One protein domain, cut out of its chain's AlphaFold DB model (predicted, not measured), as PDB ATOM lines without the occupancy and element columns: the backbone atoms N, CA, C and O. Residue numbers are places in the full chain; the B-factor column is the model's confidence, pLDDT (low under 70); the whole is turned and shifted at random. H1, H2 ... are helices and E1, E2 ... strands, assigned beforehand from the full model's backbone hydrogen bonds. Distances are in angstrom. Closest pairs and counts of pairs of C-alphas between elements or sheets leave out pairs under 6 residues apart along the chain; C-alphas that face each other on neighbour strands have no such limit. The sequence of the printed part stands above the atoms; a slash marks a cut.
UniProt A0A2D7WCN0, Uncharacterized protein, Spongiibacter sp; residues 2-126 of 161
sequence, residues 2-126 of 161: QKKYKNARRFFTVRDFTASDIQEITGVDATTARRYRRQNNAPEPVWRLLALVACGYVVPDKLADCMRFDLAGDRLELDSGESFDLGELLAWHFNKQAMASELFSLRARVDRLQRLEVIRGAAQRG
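What this domain is: This is residues 2 to 126 of the 161 residues of an uncharacterized protein of Spongiibacter sp (UniProt A0A2D7WCN0). A small compact head has one long straight helix, H4, leaving it as an arm, and residues 99 to 126 of H4 stick out free. The head holds the crossed short helices H1, H2 and H3 toward one end and a small three-stranded sheet toward the other, with the first residues of H4 beside H3. The printed part has 125 residues, with four named helices and three named strands in the order H1 H2 H3 E1 E2 E3 H4; the sheet runs E1, E2, E3, antiparallel throughout, and the class is mostly helix. The whole is only just extended, close to loose, with a radius of gyration of the C-alphas of 21.1 A and spans of 72 by 36 by 28 A, the arm making the length.

Where its parts are: Start at Gln 2 and pass along residues 2 to 18, which hold no named element. Find C-alpha 19 at (11.443, 16.698, 9.520), where H1, residues 19 to 26, begins. H2, residues 30 to 39, is 14.2 A long, and H3, residues 44 to 54, is 15.1 A long. Next come the three-residue strands E1, 68 to 70, E2, 75 to 77, and E3, 83 to 85. Then find C-alpha 86 at (-8.146, 8.001, 17.067); from there H4, residues 86 to 126, runs 59.3 A to C-alpha 126 at (1.696, 31.512, 70.640).

How they stand to each other: Look first at H1, which touches H2 about perpendicular, at 74 degrees; their closest C-alphas, of Ala 19 and Arg 34, are 5.2 A apart. H1 also touches H3, at 76 degrees, about perpendicular, with the C-alphas of Thr 26 and Val 46 closest at 6.1 A. H2 and H3 are apart. H4 touches H3 with residues 86 to 90 alone, at a steep tilt of 57 degrees, the same way; the C-alphas of Leu 52 and Leu 90 come closest, 7.3 A apart. E1, E2 and E3 form a meander, each strand the antiparallel neighbour of the one before. In the hairpin of E1 and E2, N 77 and O 68 are within hydrogen-bond range at 3.4 A. In the hairpin of E2 and E3, look for N 84 and O 76 at 3.0 A. In H1, H2, H3 and H4 every O i to N i+4 pair is within hydrogen-bond range.

The domain as a whole: The C-alphas of Asp 29 and Gly 126, the two farthest apart, are 71.8 A from each other. Without residues 99 to 126 the body spans 34 by 31 by 22 A. The printed part has no cut, and the one long link is H3 to E1, with 13 residues. Mean pLDDT of the printed part is 70.7; 72 residues are under 70, among them residues 2 to 11 and 59 to 106.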
ATOM      1  N   GLN A   2     -15.967  19.136  14.677       44.97
ATOM      2  CA  GLN A   2     -14.670  19.795  14.972       44.97
ATOM      3  C   GLN A   2     -14.404  20.277  16.424       44.97
ATOM      4  O   GLN A   2     -13.347  20.848  16.687       44.97
ATOM      5  N   LYS A   3     -15.326  20.108  17.386       47.38
ATOM      6  CA  LYS A   3     -15.172  20.706  18.735       47.38
ATOM      7  C   LYS A   3     -14.517  19.803  19.790       47.38
ATOM      8  O   LYS A   3     -14.095  20.335  20.811       47.38
ATOM      9  N   LYS A   4     -14.393  18.489  19.570       51.03
ATOM     10  CA  LYS A   4     -13.958  17.555  20.631       51.03
ATOM     11  C   LYS A   4     -12.448  17.577  20.941       51.03
ATOM     12  O   LYS A   4     -12.076  17.200  22.043       51.03
ATOM     13  N   TYR A   5     -11.589  18.086  20.048       55.19
ATOM     14  CA  TYR A   5     -10.129  17.866  20.151       55.19
ATOM     15  C   TYR A   5      -9.265  19.137  20.239       55.19
ATOM     16  O   TYR A   5      -8.039  19.051  20.261       55.19
ATOM     17  N   LYS A   6      -9.864  20.335  20.352       55.47
ATOM     18  CA  LYS A   6      -9.103  21.604  20.441       55.47
ATOM     19  C   LYS A   6      -8.105  21.650  21.608       55.47
ATOM     20  O   LYS A   6      -7.103  22.349  21.507       55.47
ATOM     21  N   ASN A   7      -8.356  20.907  22.686       55.56
ATOM     22  CA  ASN A   7      -7.473  20.878  23.856       55.56
ATOM     23  C   ASN A   7      -6.217  20.021  23.652       55.56
ATOM     24  O   ASN A   7      -5.193  20.315  24.257       55.56
ATOM     25  N   ALA A   8      -6.265  19.023  22.767       54.75
ATOM     26  CA  ALA A   8      -5.166  18.096  22.512       54.75
ATOM     27  C   ALA A   8      -3.935  18.810  21.906       54.75
ATOM     28  O   ALA A   8      -2.793  18.536  22.265       54.75
ATOM     29  N   ARG A   9      -4.172  19.850  21.091       62.44
ATOM     30  CA  ARG A   9      -3.133  20.721  20.505       62.44
ATOM     31  C   ARG A   9      -2.356  21.578  21.517       62.44
ATOM     32  O   ARG A   9      -1.428  22.271  21.116       62.44
ATOM     33  N   ARG A  10      -2.729  21.585  22.805       65.38
ATOM     34  CA  ARG A  10      -2.015  22.338  23.857       65.38
ATOM     35  C   ARG A  10      -0.858  21.555  24.481       65.38
ATOM     36  O   ARG A  10      -0.032  22.170  25.142       65.38
ATOM     37  N   PHE A  11      -0.813  20.236  24.291       65.75
ATOM     38  CA  PHE A  11       0.138  19.349  24.972       65.75
ATOM     39  C   PHE A  11       1.346  18.967  24.114       65.75
ATOM     40  O   PHE A  11       2.340  18.489  24.644       65.75
ATOM     41  N   PHE A  12       1.260  19.181  22.802       77.06
ATOM     42  CA  PHE A  12       2.284  18.785  21.845       77.06
ATOM     43  C   PHE A  12       2.230  19.685  20.601       77.06
ATOM     44  O   PHE A  12       1.153  20.142  20.191       77.06
ATOM     45  N   THR A  13       3.385  19.927  19.981       84.00
ATOM     46  CA  THR A  13       3.528  20.746  18.778       84.00
ATOM     47  C   THR A  13       4.299  20.016  17.682       84.00
ATOM     48  O   THR A  13       5.240  19.282  17.943       84.00
ATOM     49  N   VAL A  14       3.984  20.285  16.412       83.75
ATOM     50  CA  VAL A  14       4.669  19.649  15.263       83.75
ATOM     51  C   VAL A  14       6.190  19.892  15.285       83.75
ATOM     52  O   VAL A  14       6.952  19.145  14.681       83.75
ATOM     53  N   ARG A  15       6.652  20.931  15.992       87.75
ATOM     54  CA  ARG A  15       8.077  21.242  16.171       87.75
ATOM     55  C   ARG A  15       8.839  20.262  17.054       87.75
ATOM     56  O   ARG A  15      10.064  20.239  16.935       87.75
ATOM     57  N   ASP A  16       8.146  19.487  17.881       86.19
ATOM     58  CA  ASP A  16       8.777  18.508  18.770       86.19
ATOM     59  C   ASP A  16       9.302  17.285  17.987       86.19
ATOM     60  O   ASP A  16      10.092  16.513  18.518       86.19
ATOM     61  N   PHE A  17       8.942  17.161  16.702       86.25
ATOM     62  CA  PHE A  17       9.479  16.171  15.766       86.25
ATOM     63  C   PHE A  17      10.510  16.775  14.803       86.25
ATOM     64  O   PHE A  17      10.445  17.956  14.414       86.25
ATOM     65  N   THR A  18      11.462  15.956  14.355       92.19
ATOM     66  CA  THR A  18      12.320  16.306  13.220       92.19
ATOM     67  C   THR A  18      11.540  16.222  11.904       92.19
ATOM     68  O   THR A  18      10.467  15.630  11.815       92.19
ATOM     69  N   ALA A  19      12.063  16.843  10.839       90.31
ATOM     70  CA  ALA A  19      11.443  16.698   9.520       90.31
ATOM     71  C   ALA A  19      11.531  15.254   8.988       90.31
ATOM     72  O   ALA A  19      10.682  14.872   8.190       90.31
ATOM     73  N   SER A  20      12.532  14.484   9.432       90.44
ATOM     74  CA  SER A  20      12.671  13.065   9.098       90.44
ATOM     75  C   SER A  20      11.579  12.251   9.784       90.44
ATOM     76  O   SER A  20      10.864  11.525   9.105       90.44
ATOM     77  N   ASP A  21      11.366  12.468  11.085       87.75
ATOM     78  CA  ASP A  21      10.339  11.751  11.850       87.75
ATOM     79  C   ASP A  21       8.950  12.012  11.262       87.75
ATOM     80  O   ASP A  21       8.150  11.100  11.106       87.75
ATOM     81  N   ILE A  22       8.653  13.261  10.877       87.69
ATOM     82  CA  ILE A  22       7.364  13.593  10.256       87.69
ATOM     83  C   ILE A  22       7.188  12.832   8.940       87.69
ATOM     84  O   ILE A  22       6.106  12.307   8.689       87.69
ATOM     85  N   GLN A  23       8.223  12.775   8.101       87.19
ATOM     86  CA  GLN A  23       8.182  12.032   6.843       87.19
ATOM     87  C   GLN A  23       7.962  10.535   7.090       87.19
ATOM     88  O   GLN A  23       7.096   9.942   6.457       87.19
ATOM     89  N   GLU A  24       8.703   9.947   8.022       83.38
ATOM     90  CA  GLU A  24       8.629   8.524   8.355       83.38
ATOM     91  C   GLU A  24       7.269   8.138   8.948       83.38
ATOM     92  O   GLU A  24       6.631   7.200   8.483       83.38
ATOM     93  N   ILE A  25       6.772   8.921   9.907       81.81
ATOM     94  CA  ILE A  25       5.514   8.644  10.611       81.81
ATOM     95  C   ILE A  25       4.296   8.831   9.698       81.81
ATOM     96  O   ILE A  25       3.276   8.165   9.869       81.81
ATOM     97  N   THR A  26       4.353   9.789   8.771       80.88
ATOM     98  CA  THR A  26       3.153  10.250   8.047       80.88
ATOM     99  C   THR A  26       3.183   9.940   6.554       80.88
ATOM    100  O   THR A  26       2.180  10.148   5.874       80.88
ATOM    101  N   GLY A  27       4.317   9.468   6.025       79.81
ATOM    102  CA  GLY A  27       4.508   9.148   4.608       79.81
ATOM    103  C   GLY A  27       4.540  10.361   3.670       79.81
ATOM    104  O   GLY A  27       4.612  10.194   2.454       79.81
ATOM    105  N   VAL A  28       4.473  11.590   4.197       85.06
ATOM    106  CA  VAL A  28       4.542  12.811   3.379       85.06
ATOM    107  C   VAL A  28       5.962  13.059   2.882       85.06
ATOM    108  O   VAL A  28       6.940  12.703   3.535       85.06
ATOM    109  N   ASP A  29       6.100  13.735   1.745       91.62
ATOM    110  CA  ASP A  29       7.416  14.065   1.207       91.62
ATOM    111  C   ASP A  29       8.213  15.017   2.125       91.62
ATOM    112  O   ASP A  29       7.662  15.799   2.910       91.62
ATOM    113  N   ALA A  30       9.541  15.003   1.976       91.94
ATOM    114  CA  ALA A  30      10.459  15.790   2.798       91.94
ATOM    115  C   ALA A  30      10.191  17.310   2.751       91.94
ATOM    116  O   ALA A  30      10.438  18.018   3.734       91.94
ATOM    117  N   THR A  31       9.691  17.842   1.630       96.06
ATOM    118  CA  THR A  31       9.382  19.275   1.493       96.06
ATOM    119  C   THR A  31       8.145  19.623   2.311       96.06
ATOM    120  O   THR A  31       8.151  20.604   3.067       96.06
ATOM    121  N   THR A  32       7.110  18.790   2.221       92.69
ATOM    122  CA  THR A  32       5.878  18.911   3.005       92.69
ATOM    123  C   THR A  32       6.147  18.757   4.504       92.69
ATOM    124  O   THR A  32       5.709  19.605   5.287       92.69
ATOM    125  N   ALA A  33       6.963  17.780   4.911       89.75
ATOM    126  CA  ALA A  33       7.372  17.597   6.305       89.75
ATOM    127  C   ALA A  33       8.097  18.836   6.870       89.75
ATOM    128  O   ALA A  33       7.739  19.364   7.931       89.75
ATOM    129  N   ARG A  34       9.074  19.380   6.125       94.31
ATOM    130  CA  ARG A  34       9.778  20.624   6.501       94.31
ATOM    131  C   ARG A  34       8.819  21.805   6.625       94.31
ATOM    132  O   ARG A  34       8.961  22.611   7.549       94.31
ATOM    133  N   ARG A  35       7.848  21.919   5.713       95.88
ATOM    134  CA  ARG A  35       6.832  22.980   5.737       95.88
ATOM    135  C   ARG A  35       5.963  22.885   6.988       95.88
ATOM    136  O   ARG A  35       5.826  23.899   7.676       95.88
ATOM    137  N   TYR A  36       5.436  21.703   7.313       93.69
ATOM    138  CA  TYR A  36       4.610  21.497   8.507       93.69
ATOM    139  C   TYR A  36       5.363  21.844   9.789       93.69
ATOM    140  O   TYR A  36       4.856  22.602  10.619       93.69
ATOM    141  N   ARG A  37       6.614  21.387   9.904       92.50
ATOM    142  CA  ARG A  37       7.484  21.708  11.039       92.50
ATOM    143  C   ARG A  37       7.755  23.207  11.162       92.50
ATOM    144  O   ARG A  37       7.578  23.786  12.234       92.50
ATOM    145  N   ARG A  38       8.153  23.865  10.065       94.31
ATOM    146  CA  ARG A  38       8.457  25.309  10.049       94.31
ATOM    147  C   ARG A  38       7.245  26.139  10.472       94.31
ATOM    148  O   ARG A  38       7.376  27.039  11.304       94.31
ATOM    149  N   GLN A  39       6.079  25.817   9.916       92.25
ATOM    150  CA  GLN A  39       4.817  26.508  10.192       92.25
ATOM    151  C   GLN A  39       4.206  26.118  11.545       92.25
ATOM    152  O   GLN A  39       3.258  26.766  11.976       92.25
ATOM    153  N   ASN A  40       4.743  25.089  12.212       90.38
ATOM    154  CA  ASN A  40       4.122  24.447  13.369       90.38
ATOM    155  C   ASN A  40       2.637  24.119  13.128       90.38
ATOM    156  O   ASN A  40       1.784  24.328  13.990       90.38
ATOM    157  N   ASN A  41       2.319  23.691  11.909       87.25
ATOM    158  CA  ASN A  41       0.950  23.487  11.474       87.25
ATOM    159  C   ASN A  41       0.910  22.338  10.474       87.25
ATOM    160  O   ASN A  41       1.502  22.423   9.399       87.25
ATOM    161  N   ALA A  42       0.199  21.280  10.843       84.62
ATOM    162  CA  ALA A  42      -0.052  20.125  10.001       84.62
ATOM    163  C   ALA A  42      -1.572  19.932   9.848       84.62
ATOM    164  O   ALA A  42      -2.332  20.312  10.753       84.62
ATOM    165  N   PRO A  43      -2.033  19.350   8.725       83.31
ATOM    166  CA  PRO A  43      -3.403  18.882   8.592       83.31
ATOM    167  C   PRO A  43      -3.782  17.964   9.751       83.31
ATOM    168  O   PRO A  43      -2.936  17.268  10.310       83.31
ATOM    169  N   GLU A  44      -5.063  17.954  10.098       78.56
ATOM    170  CA  GLU A  44      -5.568  17.211  11.253       78.56
ATOM    171  C   GLU A  44      -5.152  15.725  11.271       78.56
ATOM    172  O   GLU A  44      -4.684  15.283  12.321       78.56
ATOM    173  N   PRO A  45      -5.208  14.967  10.157       77.06
ATOM    174  CA  PRO A  45      -4.823  13.557  10.188       77.06
ATOM    175  C   PRO A  45      -3.327  13.346  10.474       77.06
ATOM    176  O   PRO A  45      -2.949  12.487  11.266       77.06
ATOM    177  N   VAL A  46      -2.477  14.203   9.898       81.69
ATOM    178  CA  VAL A  46      -1.023  14.217  10.128       81.69
ATOM    179  C   VAL A  46      -0.724  14.566  11.584       81.69
ATOM    180  O   VAL A  46       0.090  13.919  12.234       81.69
ATOM    181  N   TRP A  47      -1.409  15.573  12.130       83.94
ATOM    182  CA  TRP A  47      -1.232  15.973  13.523       83.94
ATOM    183  C   TRP A  47      -1.631  14.856  14.501       83.94
ATOM    184  O   TRP A  47      -0.934  14.644  15.492       83.94
ATOM    185  N   ARG A  48      -2.710  14.114  14.217       77.81
ATOM    186  CA  ARG A  48      -3.156  12.990  15.057       77.81
ATOM    187  C   ARG A  48      -2.154  11.841  15.075       77.81
ATOM    188  O   ARG A  48      -1.870  11.342  16.156       77.81
ATOM    189  N   LEU A  49      -1.580  11.474  13.927       78.50
ATOM    190  CA  LEU A  49      -0.507  10.472  13.855       78.50
ATOM    191  C   LEU A  49       0.680  10.844  14.740       78.50
ATOM    192  O   LEU A  49       1.106  10.062  15.586       78.50
ATOM    193  N   LEU A  50       1.163  12.077  14.587       83.56
ATOM    194  CA  LEU A  50       2.264  12.600  15.392       83.56
ATOM    195  C   LEU A  50       1.923  12.583  16.889       83.56
ATOM    196  O   LEU A  50       2.757  12.205  17.706       83.56
ATOM    197  N   ALA A  51       0.688  12.927  17.261       80.50
ATOM    198  CA  ALA A  51       0.243  12.878  18.651       80.50
ATOM    199  C   ALA A  51       0.207  11.445  19.216       80.50
ATOM    200  O   ALA A  51       0.603  11.237  20.359       80.50
ATOM    201  N   LEU A  52      -0.224  10.449  18.435       77.25
ATOM    202  CA  LEU A  52      -0.246   9.046  18.872       77.25
ATOM    203  C   LEU A  52       1.160   8.509  19.141       77.25
ATOM    204  O   LEU A  52       1.370   7.839  20.154       77.25
ATOM    205  N   VAL A  53       2.112   8.847  18.268       78.75
ATOM    206  CA  VAL A  53       3.527   8.503  18.451       78.75
ATOM    207  C   VAL A  53       4.099   9.217  19.676       78.75
ATOM    208  O   VAL A  53       4.702   8.573  20.529       78.75
ATOM    209  N   ALA A  54       3.852  10.523  19.828       78.75
ATOM    210  CA  ALA A  54       4.325  11.297  20.982       78.75
ATOM    211  C   ALA A  54       3.787  10.758  22.319       78.75
ATOM    212  O   ALA A  54       4.477  10.793  23.336       78.75
ATOM    213  N   CYS A  55       2.558  10.242  22.320       72.31
ATOM    214  CA  CYS A  55       1.930   9.629  23.486       72.31
ATOM    215  C   CYS A  55       2.327   8.154  23.702       72.31
ATOM    216  O   CYS A  55       1.878   7.559  24.682       72.31
ATOM    217  N   GLY A  56       3.136   7.559  22.816       69.75
ATOM    218  CA  GLY A  56       3.597   6.172  22.920       69.75
ATOM    219  C   GLY A  56       2.531   5.116  22.613       69.75
ATOM    220  O   GLY A  56       2.707   3.957  22.976       69.75
ATOM    221  N   TYR A  57       1.424   5.494  21.965       68.81
ATOM    222  CA  TYR A  57       0.379   4.547  21.549       68.81
ATOM    223  C   TYR A  57       0.753   3.774  20.289       68.81
ATOM    224  O   TYR A  57       0.265   2.668  20.082       68.81
ATOM    225  N   VAL A  58       1.602   4.367  19.452       70.06
ATOM    226  CA  VAL A  58       2.088   3.760  18.217       70.06
ATOM    227  C   VAL A  58       3.602   3.908  18.171       70.06
ATOM    228  O   VAL A  58       4.129   5.006  18.343       70.06
ATOM    229  N   VAL A  59       4.297   2.796  17.946       69.06
ATOM    230  CA  VAL A  59       5.743   2.796  17.699       69.06
ATOM    231  C   VAL A  59       5.963   3.097  16.212       69.06
ATOM    232  O   VAL A  59       5.314   2.441  15.397       69.06
ATOM    233  N   PRO A  60       6.849   4.040  15.836       66.88
ATOM    234  CA  PRO A  60       7.077   4.404  14.436       66.88
ATOM    235  C   PRO A  60       7.345   3.200  13.526       66.88
ATOM    236  O   PRO A  60       6.653   3.021  12.528       66.88
ATOM    237  N   ASP A  61       8.228   2.297  13.950       65.94
ATOM    238  CA  ASP A  61       8.600   1.079  13.213       65.94
ATOM    239  C   ASP A  61       7.434   0.091  13.019       65.94
ATOM    240  O   ASP A  61       7.508  -0.820  12.199       65.94
ATOM    241  N   LYS A  62       6.351   0.257  13.787       61.03
ATOM    242  CA  LYS A  62       5.133  -0.564  13.760       61.03
ATOM    243  C   LYS A  62       3.966   0.110  13.039       61.03
ATOM    244  O   LYS A  62       2.903  -0.493  12.923       61.03
ATOM    245  N   LEU A  63       4.147   1.327  12.519       66.38
ATOM    246  CA  LEU A  63       3.134   1.992  11.692       66.38
ATOM    247  C   LEU A  63       2.855   1.223  10.400       66.38
ATOM    248  O   LEU A  63       1.712   1.184   9.962       66.38
ATOM    249  N   ALA A  64       3.880   0.598   9.814       60.78
ATOM    250  CA  ALA A  64       3.727  -0.230   8.618       60.78
ATOM    251  C   ALA A  64       2.881  -1.492   8.875       60.78
ATOM    252  O   ALA A  64       2.184  -1.944   7.970       60.78
ATOM    253  N   ASP A  65       2.903  -2.000  10.114       55.47
ATOM    254  CA  ASP A  65       2.097  -3.136  10.585       55.47
ATOM    255  C   ASP A  65       0.649  -2.702  10.937       55.47
ATOM    256  O   ASP A  65      -0.196  -3.513  11.293       55.47
ATOM    257  N   CYS A  66       0.325  -1.405  10.865       56.59
ATOM    258  CA  CYS A  66      -1.051  -0.924  10.987       56.59
ATOM    259  C   CYS A  66      -1.663  -0.869   9.580       56.59
ATOM    260  O   CYS A  66      -1.508   0.123   8.867       56.59
ATOM    261  N   MET A  67      -2.341  -1.944   9.160       50.75
ATOM    262  CA  MET A  67      -2.731  -2.149   7.757       50.75
ATOM    263  C   MET A  67      -3.545  -1.020   7.110       50.75
ATOM    264  O   MET A  67      -3.494  -0.880   5.886       50.75
ATOM    265  N   ARG A  68      -4.322  -0.224   7.859       55.91
ATOM    266  CA  ARG A  68      -5.110   0.871   7.266       55.91
ATOM    267  C   ARG A  68      -5.165   2.086   8.177       55.91
ATOM    268  O   ARG A  68      -5.879   2.109   9.178       55.91
ATOM    269  N   PHE A  69      -4.449   3.128   7.764       56.91
ATOM    270  CA  PHE A  69      -4.677   4.483   8.241       56.91
ATOM    271  C   PHE A  69      -5.645   5.183   7.287       56.91
ATOM    272  O   PHE A  69      -5.241   5.705   6.245       56.91
ATOM    273  N   ASP A  70      -6.940   5.165   7.609       61.94
ATOM    274  CA  ASP A  70      -7.908   5.910   6.810       61.94
ATOM    275  C   ASP A  70      -7.882   7.392   7.207       61.94
ATOM    276  O   ASP A  70      -8.559   7.831   8.139       61.94
ATOM    277  N   LEU A  71      -7.098   8.179   6.464       53.69
ATOM    278  CA  LEU A  71      -7.035   9.639   6.590       53.69
ATOM    279  C   LEU A  71      -8.409  10.311   6.392       53.69
ATOM    280  O   LEU A  71      -8.588  11.445   6.842       53.69
ATOM    281  N   ALA A  72      -9.358   9.646   5.719       57.47
ATOM    282  CA  ALA A  72     -10.732  10.108   5.531       57.47
ATOM    283  C   ALA A  72     -11.712   9.549   6.585       57.47
ATOM    284  O   ALA A  72     -12.809  10.093   6.730       57.47
ATOM    285  N   GLY A  73     -11.320   8.506   7.325       49.84
ATOM    286  CA  GLY A  73     -12.193   7.703   8.186       49.84
ATOM    287  C   GLY A  73     -11.874   7.728   9.681       49.84
ATOM    288  O   GLY A  73     -12.588   7.078  10.438       49.84
ATOM    289  N   ASP A  74     -10.855   8.470  10.128       62.84
ATOM    290  CA  ASP A  74     -10.512   8.677  11.552       62.84
ATOM    291  C   ASP A  74     -10.200   7.388  12.355       62.84
ATOM    292  O   ASP A  74     -10.163   7.408  13.591       62.84
ATOM    293  N   ARG A  75      -9.927   6.272  11.668       62.62
ATOM    294  CA  ARG A  75      -9.723   4.953  12.278       62.62
ATOM    295  C   ARG A  75      -8.319   4.421  12.039       62.62
ATOM    296  O   ARG A  75      -7.769   4.546  10.946       62.62
ATOM    297  N   LEU A  76      -7.784   3.802  13.086       66.88
ATOM    298  CA  LEU A  76      -6.595   2.961  13.030       66.88
ATOM    299  C   LEU A  76      -7.049   1.507  13.141       66.88
ATOM    300  O   LEU A  76      -7.666   1.139  14.142       66.88
ATOM    301  N   GLU A  77      -6.774   0.712  12.111       60.59
ATOM    302  CA  GLU A  77      -6.988  -0.736  12.117       60.59
ATOM    303  C   GLU A  77      -5.660  -1.445  12.393       60.59
ATOM    304  O   GLU A  77      -4.666  -1.213  11.700       60.59
ATOM    305  N   LEU A  78      -5.651  -2.286  13.427       58.31
ATOM    306  CA  LEU A  78      -4.519  -3.140  13.780       58.31
ATOM    307  C   LEU A  78      -4.671  -4.517  13.119       58.31
ATOM    308  O   LEU A  78      -5.788  -4.974  12.878       58.31
ATOM    309  N   ASP A  79      -3.557  -5.225  12.923       53.72
ATOM    310  CA  ASP A  79      -3.518  -6.603  12.397       53.72
ATOM    311  C   ASP A  79      -4.353  -7.614  13.203       53.72
ATOM    312  O   ASP A  79      -4.704  -8.683  12.706       53.72
ATOM    313  N   SER A  80      -4.725  -7.271  14.439       54.53
ATOM    314  CA  SER A  80      -5.662  -8.043  15.265       54.53
ATOM    315  C   SER A  80      -7.116  -7.994  14.771       54.53
ATOM    316  O   SER A  80      -7.963  -8.694  15.323       54.53
ATOM    317  N   GLY A  81      -7.432  -7.174  13.761       55.50
ATOM    318  CA  GLY A  81      -8.800  -6.911  13.308       55.50
ATOM    319  C   GLY A  81      -9.556  -5.914  14.194       55.50
ATOM    320  O   GLY A  81     -10.730  -5.635  13.951       55.50
ATOM    321  N   GLU A  82      -8.897  -5.360  15.213       56.34
ATOM    322  CA  GLU A  82      -9.455  -4.315  16.064       56.34
ATOM    323  C   GLU A  82      -9.277  -2.940  15.410       56.34
ATOM    324  O   GLU A  82      -8.200  -2.581  14.931       56.34
ATOM    325  N   SER A  83     -10.351  -2.149  15.414       60.69
ATOM    326  CA  SER A  83     -10.352  -0.771  14.920       60.69
ATOM    327  C   SER A  83     -10.601   0.195  16.073       60.69
ATOM    328  O   SER A  83     -11.576   0.011  16.808       60.69
ATOM    329  N   PHE A  84      -9.809   1.257  16.179       64.31
ATOM    330  CA  PHE A  84      -9.984   2.285  17.206       64.31
ATOM    331  C   PHE A  84     -10.245   3.660  16.588       64.31
ATOM    332  O   PHE A  84      -9.629   4.023  15.583       64.31
ATOM    333  N   ASP A  85     -11.143   4.437  17.205       69.88
ATOM    334  CA  ASP A  85     -11.304   5.862  16.897       69.88
ATOM    335  C   ASP A  85     -10.133   6.637  17.514       69.88
ATOM    336  O   ASP A  85      -9.924   6.660  18.734       69.88
ATOM    337  N   LEU A  86      -9.346   7.278  16.653       67.12
ATOM    338  CA  LEU A  86      -8.146   8.001  17.067       67.12
ATOM    339  C   LEU A  86      -8.468   9.229  17.917       67.12
ATOM    340  O   LEU A  86      -7.704   9.601  18.810       67.12
ATOM    341  N   GLY A  87      -9.599   9.870  17.640       63.22
ATOM    342  CA  GLY A  87     -10.087  10.999  18.410       63.22
ATOM    343  C   GLY A  87     -10.436  10.601  19.839       63.22
ATOM    344  O   GLY A  87     -10.078  11.324  20.769       63.22
ATOM    345  N   GLU A  88     -11.084   9.453  20.041       68.06
ATOM    346  CA  GLU A  88     -11.435   8.957  21.379       68.06
ATOM    347  C   GLU A  88     -10.202   8.584  22.210       68.06
ATOM    348  O   GLU A  88     -10.108   8.984  23.374       68.06
ATOM    349  N   LEU A  89      -9.218   7.910  21.606       69.44
ATOM    350  CA  LEU A  89      -7.938   7.571  22.244       69.44
ATOM    351  C   LEU A  89      -7.182   8.820  22.715       69.44
ATOM    352  O   LEU A  89      -6.769   8.914  23.876       69.44
ATOM    353  N   LEU A  90      -7.050   9.815  21.833       68.56
ATOM    354  CA  LEU A  90      -6.392  11.078  22.161       68.56
ATOM    355  C   LEU A  90      -7.187  11.867  23.209       68.56
ATOM    356  O   LEU A  90      -6.605  12.393  24.159       68.56
ATOM    357  N   ALA A  91      -8.516  11.930  23.085       66.50
ATOM    358  CA  ALA A  91      -9.365  12.595  24.069       66.50
ATOM    359  C   ALA A  91      -9.231  11.952  25.455       66.50
ATOM    360  O   ALA A  91      -9.127  12.670  26.449       66.50
ATOM    361  N   TRP A  92      -9.173  10.622  25.530       68.69
ATOM    362  CA  TRP A  92      -8.962   9.895  26.777       68.69
ATOM    363  C   TRP A  92      -7.597  10.197  27.403       68.69
ATOM    364  O   TRP A  92      -7.530  10.522  28.591       68.69
ATOM    365  N   HIS A  93      -6.519  10.156  26.612       69.81
ATOM    366  CA  HIS A  93      -5.164  10.439  27.093       69.81
ATOM    367  C   HIS A  93      -5.034  11.860  27.649       69.81
ATOM    368  O   HIS A  93      -4.598  12.062  28.785       69.81
ATOM    369  N   PHE A  94      -5.461  12.858  26.872       67.06
ATOM    370  CA  PHE A  94      -5.335  14.254  27.279       67.06
ATOM    371  C   PHE A  94      -6.291  14.623  28.410       67.06
ATOM    372  O   PHE A  94      -5.937  15.453  29.244       67.06
ATOM    373  N   ASN A  95      -7.461  13.982  28.504       69.19
ATOM    374  CA  ASN A  95      -8.330  14.142  29.668       69.19
ATOM    375  C   ASN A  95      -7.646  13.611  30.936       69.19
ATOM    376  O   ASN A  95      -7.615  14.299  31.949       69.19
ATOM    377  N   LYS A  96      -6.997  12.442  30.874       65.25
ATOM    378  CA  LYS A  96      -6.221  11.917  32.010       65.25
ATOM    379  C   LYS A  96      -5.065  12.830  32.417       65.25
ATOM    380  O   LYS A  96      -4.879  13.058  33.610       65.25
ATOM    381  N   GLN A  97      -4.310  13.374  31.460       65.44
ATOM    382  CA  GLN A  97      -3.235  14.326  31.762       65.44
ATOM    383  C   GLN A  97      -3.769  15.629  32.374       65.44
ATOM    384  O   GLN A  97      -3.216  16.113  33.363       65.44
ATOM    385  N   ALA A  98      -4.866  16.173  31.834       62.59
ATOM    386  CA  ALA A  98      -5.528  17.352  32.386       62.59
ATOM    387  C   ALA A  98      -6.012  17.099  33.824       62.59
ATOM    388  O   ALA A  98      -5.688  17.873  34.723       62.59
ATOM    389  N   MET A  99      -6.682  15.967  34.065       61.34
ATOM    390  CA  MET A  99      -7.126  15.551  35.398       61.34
ATOM    391  C   MET A  99      -5.953  15.370  36.370       61.34
ATOM    392  O   MET A  99      -6.035  15.812  37.513       61.34
ATOM    393  N   ALA A 100      -4.841  14.770  35.937       55.34
ATOM    394  CA  ALA A 100      -3.648  14.637  36.770       55.34
ATOM    395  C   ALA A 100      -3.079  16.013  37.161       55.34
ATOM    396  O   ALA A 100      -2.806  16.256  38.336       55.34
ATOM    397  N   SER A 101      -2.964  16.941  36.206       61.31
ATOM    398  CA  SER A 101      -2.496  18.312  36.454       61.31
ATOM    399  C   SER A 101      -3.415  19.084  37.412       61.31
ATOM    400  O   SER A 101      -2.940  19.824  38.282       61.31
ATOM    401  N   GLU A 102      -4.731  18.910  37.288       60.44
ATOM    402  CA  GLU A 102      -5.713  19.497  38.202       60.44
ATOM    403  C   GLU A 102      -5.607  18.902  39.610       60.44
ATOM    404  O   GLU A 102      -5.594  19.652  40.587       60.44
ATOM    405  N   LEU A 103      -5.440  17.581  39.733       55.88
ATOM    406  CA  LEU A 103      -5.244  16.904  41.018       55.88
ATOM    407  C   LEU A 103      -3.955  17.349  41.722       55.88
ATOM    408  O   LEU A 103      -3.984  17.606  42.927       55.88
ATOM    409  N   PHE A 104      -2.844  17.516  40.996       58.88
ATOM    410  CA  PHE A 104      -1.611  18.080  41.563       58.88
ATOM    411  C   PHE A 104      -1.815  19.518  42.054       58.88
ATOM    412  O   PHE A 104      -1.386  19.869  43.156       58.88
ATOM    413  N   SER A 105      -2.525  20.335  41.274       67.81
ATOM    414  CA  SER A 105      -2.839  21.722  41.637       67.81
ATOM    415  C   SER A 105      -3.752  21.804  42.866       67.81
ATOM    416  O   SER A 105      -3.550  22.643  43.745       67.81
ATOM    417  N   LEU A 106      -4.742  20.912  42.961       65.00
ATOM    418  CA  LEU A 106      -5.632  20.797  44.115       65.00
ATOM    419  C   LEU A 106      -4.880  20.327  45.360       65.00
ATOM    420  O   LEU A 106      -5.045  20.929  46.418       65.00
ATOM    421  N   ARG A 107      -4.000  19.329  45.232       72.75
ATOM    422  CA  ARG A 107      -3.166  18.852  46.341       72.75
ATOM    423  C   ARG A 107      -2.262  19.956  46.883       72.75
ATOM    424  O   ARG A 107      -2.267  20.202  48.083       72.75
ATOM    425  N   ALA A 108      -1.598  20.714  46.011       70.75
ATOM    426  CA  ALA A 108      -0.788  21.862  46.424       70.75
ATOM    427  C   ALA A 108      -1.612  22.949  47.146       70.75
ATOM    428  O   ALA A 108      -1.130  23.585  48.087       70.75
ATOM    429  N   ARG A 109      -2.871  23.168  46.734       65.06
ATOM    430  CA  ARG A 109      -3.791  24.092  47.422       65.06
ATOM    431  C   ARG A 109      -4.209  23.565  48.793       65.06
ATOM    432  O   ARG A 109      -4.212  24.350  49.738       65.06
ATOM    433  N   VAL A 110      -4.523  22.276  48.912       75.50
ATOM    434  CA  VAL A 110      -4.849  21.632  50.195       75.50
ATOM    435  C   VAL A 110      -3.657  21.701  51.148       75.50
ATOM    436  O   VAL A 110      -3.820  22.177  52.267       75.50
ATOM    437  N   ASP A 111      -2.451  21.362  50.693       74.88
ATOM    438  CA  ASP A 111      -1.228  21.439  51.504       74.88
ATOM    439  C   ASP A 111      -0.961  22.873  51.993       74.88
ATOM    440  O   ASP A 111      -0.556  23.101  53.136       74.88
ATOM    441  N   ARG A 112      -1.225  23.881  51.148       75.50
ATOM    442  CA  ARG A 112      -1.129  25.295  51.536       75.50
ATOM    443  C   ARG A 112      -2.160  25.668  52.604       75.50
ATOM    444  O   ARG A 112      -1.811  26.388  53.537       75.50
ATOM    445  N   LEU A 113      -3.404  25.206  52.475       73.88
ATOM    446  CA  LEU A 113      -4.457  25.451  53.467       73.88
ATOM    447  C   LEU A 113      -4.134  24.771  54.804       73.88
ATOM    448  O   LEU A 113      -4.204  25.427  55.840       73.88
ATOM    449  N   GLN A 114      -3.663  23.523  54.777       70.44
ATOM    450  CA  GLN A 114      -3.218  22.796  55.969       70.44
ATOM    451  C   GLN A 114      -2.047  23.502  56.668       70.44
ATOM    452  O   GLN A 114      -2.049  23.657  57.888       70.44
ATOM    453  N   ARG A 115      -1.065  24.022  55.917       64.62
ATOM    454  CA  ARG A 115       0.022  24.839  56.492       64.62
ATOM    455  C   ARG A 115      -0.496  26.111  57.159       64.62
ATOM    456  O   ARG A 115      -0.005  26.483  58.222       64.62
ATOM    457  N   LEU A 116      -1.481  26.782  56.562       71.56
ATOM    458  CA  LEU A 116      -2.087  27.979  57.147       71.56
ATOM    459  C   LEU A 116      -2.882  27.666  58.417       71.56
ATOM    460  O   LEU A 116      -2.858  28.471  59.347       71.56
ATOM    461  N   GLU A 117      -3.540  26.511  58.498       68.88
ATOM    462  CA  GLU A 117      -4.187  26.044  59.728       68.88
ATOM    463  C   GLU A 117      -3.174  25.729  60.828       68.88
ATOM    464  O   GLU A 117      -3.373  26.144  61.968       68.88
ATOM    465  N   VAL A 118      -2.048  25.090  60.497       67.81
ATOM    466  CA  VAL A 118      -0.951  24.875  61.455       67.81
ATOM    467  C   VAL A 118      -0.403  26.209  61.960       67.81
ATOM    468  O   VAL A 118      -0.225  26.367  63.165       67.81
ATOM    469  N   ILE A 119      -0.197  27.194  61.078       67.12
ATOM    470  CA  ILE A 119       0.242  28.545  61.461       67.12
ATOM    471  C   ILE A 119      -0.818  29.245  62.316       67.12
ATOM    472  O   ILE A 119      -0.467  29.845  63.325       67.12
ATOM    473  N   ARG A 120      -2.110  29.149  61.978       66.56
ATOM    474  CA  ARG A 120      -3.197  29.699  62.806       66.56
ATOM    475  C   ARG A 120      -3.245  29.041  64.180       66.56
ATOM    476  O   ARG A 120      -3.328  29.751  65.174       66.56
ATOM    477  N   GLY A 121      -3.120  27.721  64.257       63.91
ATOM    478  CA  GLY A 121      -3.059  26.989  65.519       63.91
ATOM    479  C   GLY A 121      -1.779  27.274  66.312       63.91
ATOM    480  O   GLY A 121      -1.803  27.269  67.540       63.91
ATOM    481  N   ALA A 122      -0.656  27.546  65.646       58.00
ATOM    482  CA  ALA A 122       0.585  27.987  66.280       58.00
ATOM    483  C   ALA A 122       0.498  29.445  66.757       58.00
ATOM    484  O   ALA A 122       1.006  29.753  67.823       58.00
ATOM    485  N   ALA A 123      -0.195  30.323  66.032       58.41
ATOM    486  CA  ALA A 123      -0.440  31.709  66.423       58.41
ATOM    487  C   ALA A 123      -1.443  31.806  67.583       58.41
ATOM    488  O   ALA A 123      -1.228  32.574  68.513       58.41
ATOM    489  N   GLN A 124      -2.495  30.981  67.585       61.12
ATOM    490  CA  GLN A 124      -3.440  30.875  68.702       61.12
ATOM    491  C   GLN A 124      -2.776  30.297  69.960       61.12
ATOM    492  O   GLN A 124      -3.047  30.766  71.060       61.12
ATOM    493  N   ARG A 125      -1.855  29.333  69.807       58.31
ATOM    494  CA  ARG A 125      -1.051  28.799  70.924       58.31
ATOM    495  C   ARG A 125       0.094  29.733  71.347       58.31
ATOM    496  O   ARG A 125       0.433  29.785  72.523       58.31
ATOM    497  N   GLY A 126       0.660  30.497  70.415       48.50
ATOM    498  CA  GLY A 126       1.696  31.512  70.640       48.50
ATOM    499  C   GLY A 126       1.160  32.839  71.190       48.50
ATOM    500  O   GLY A 126       1.929  33.631  71.727       48.50
TER     501      GLY A 126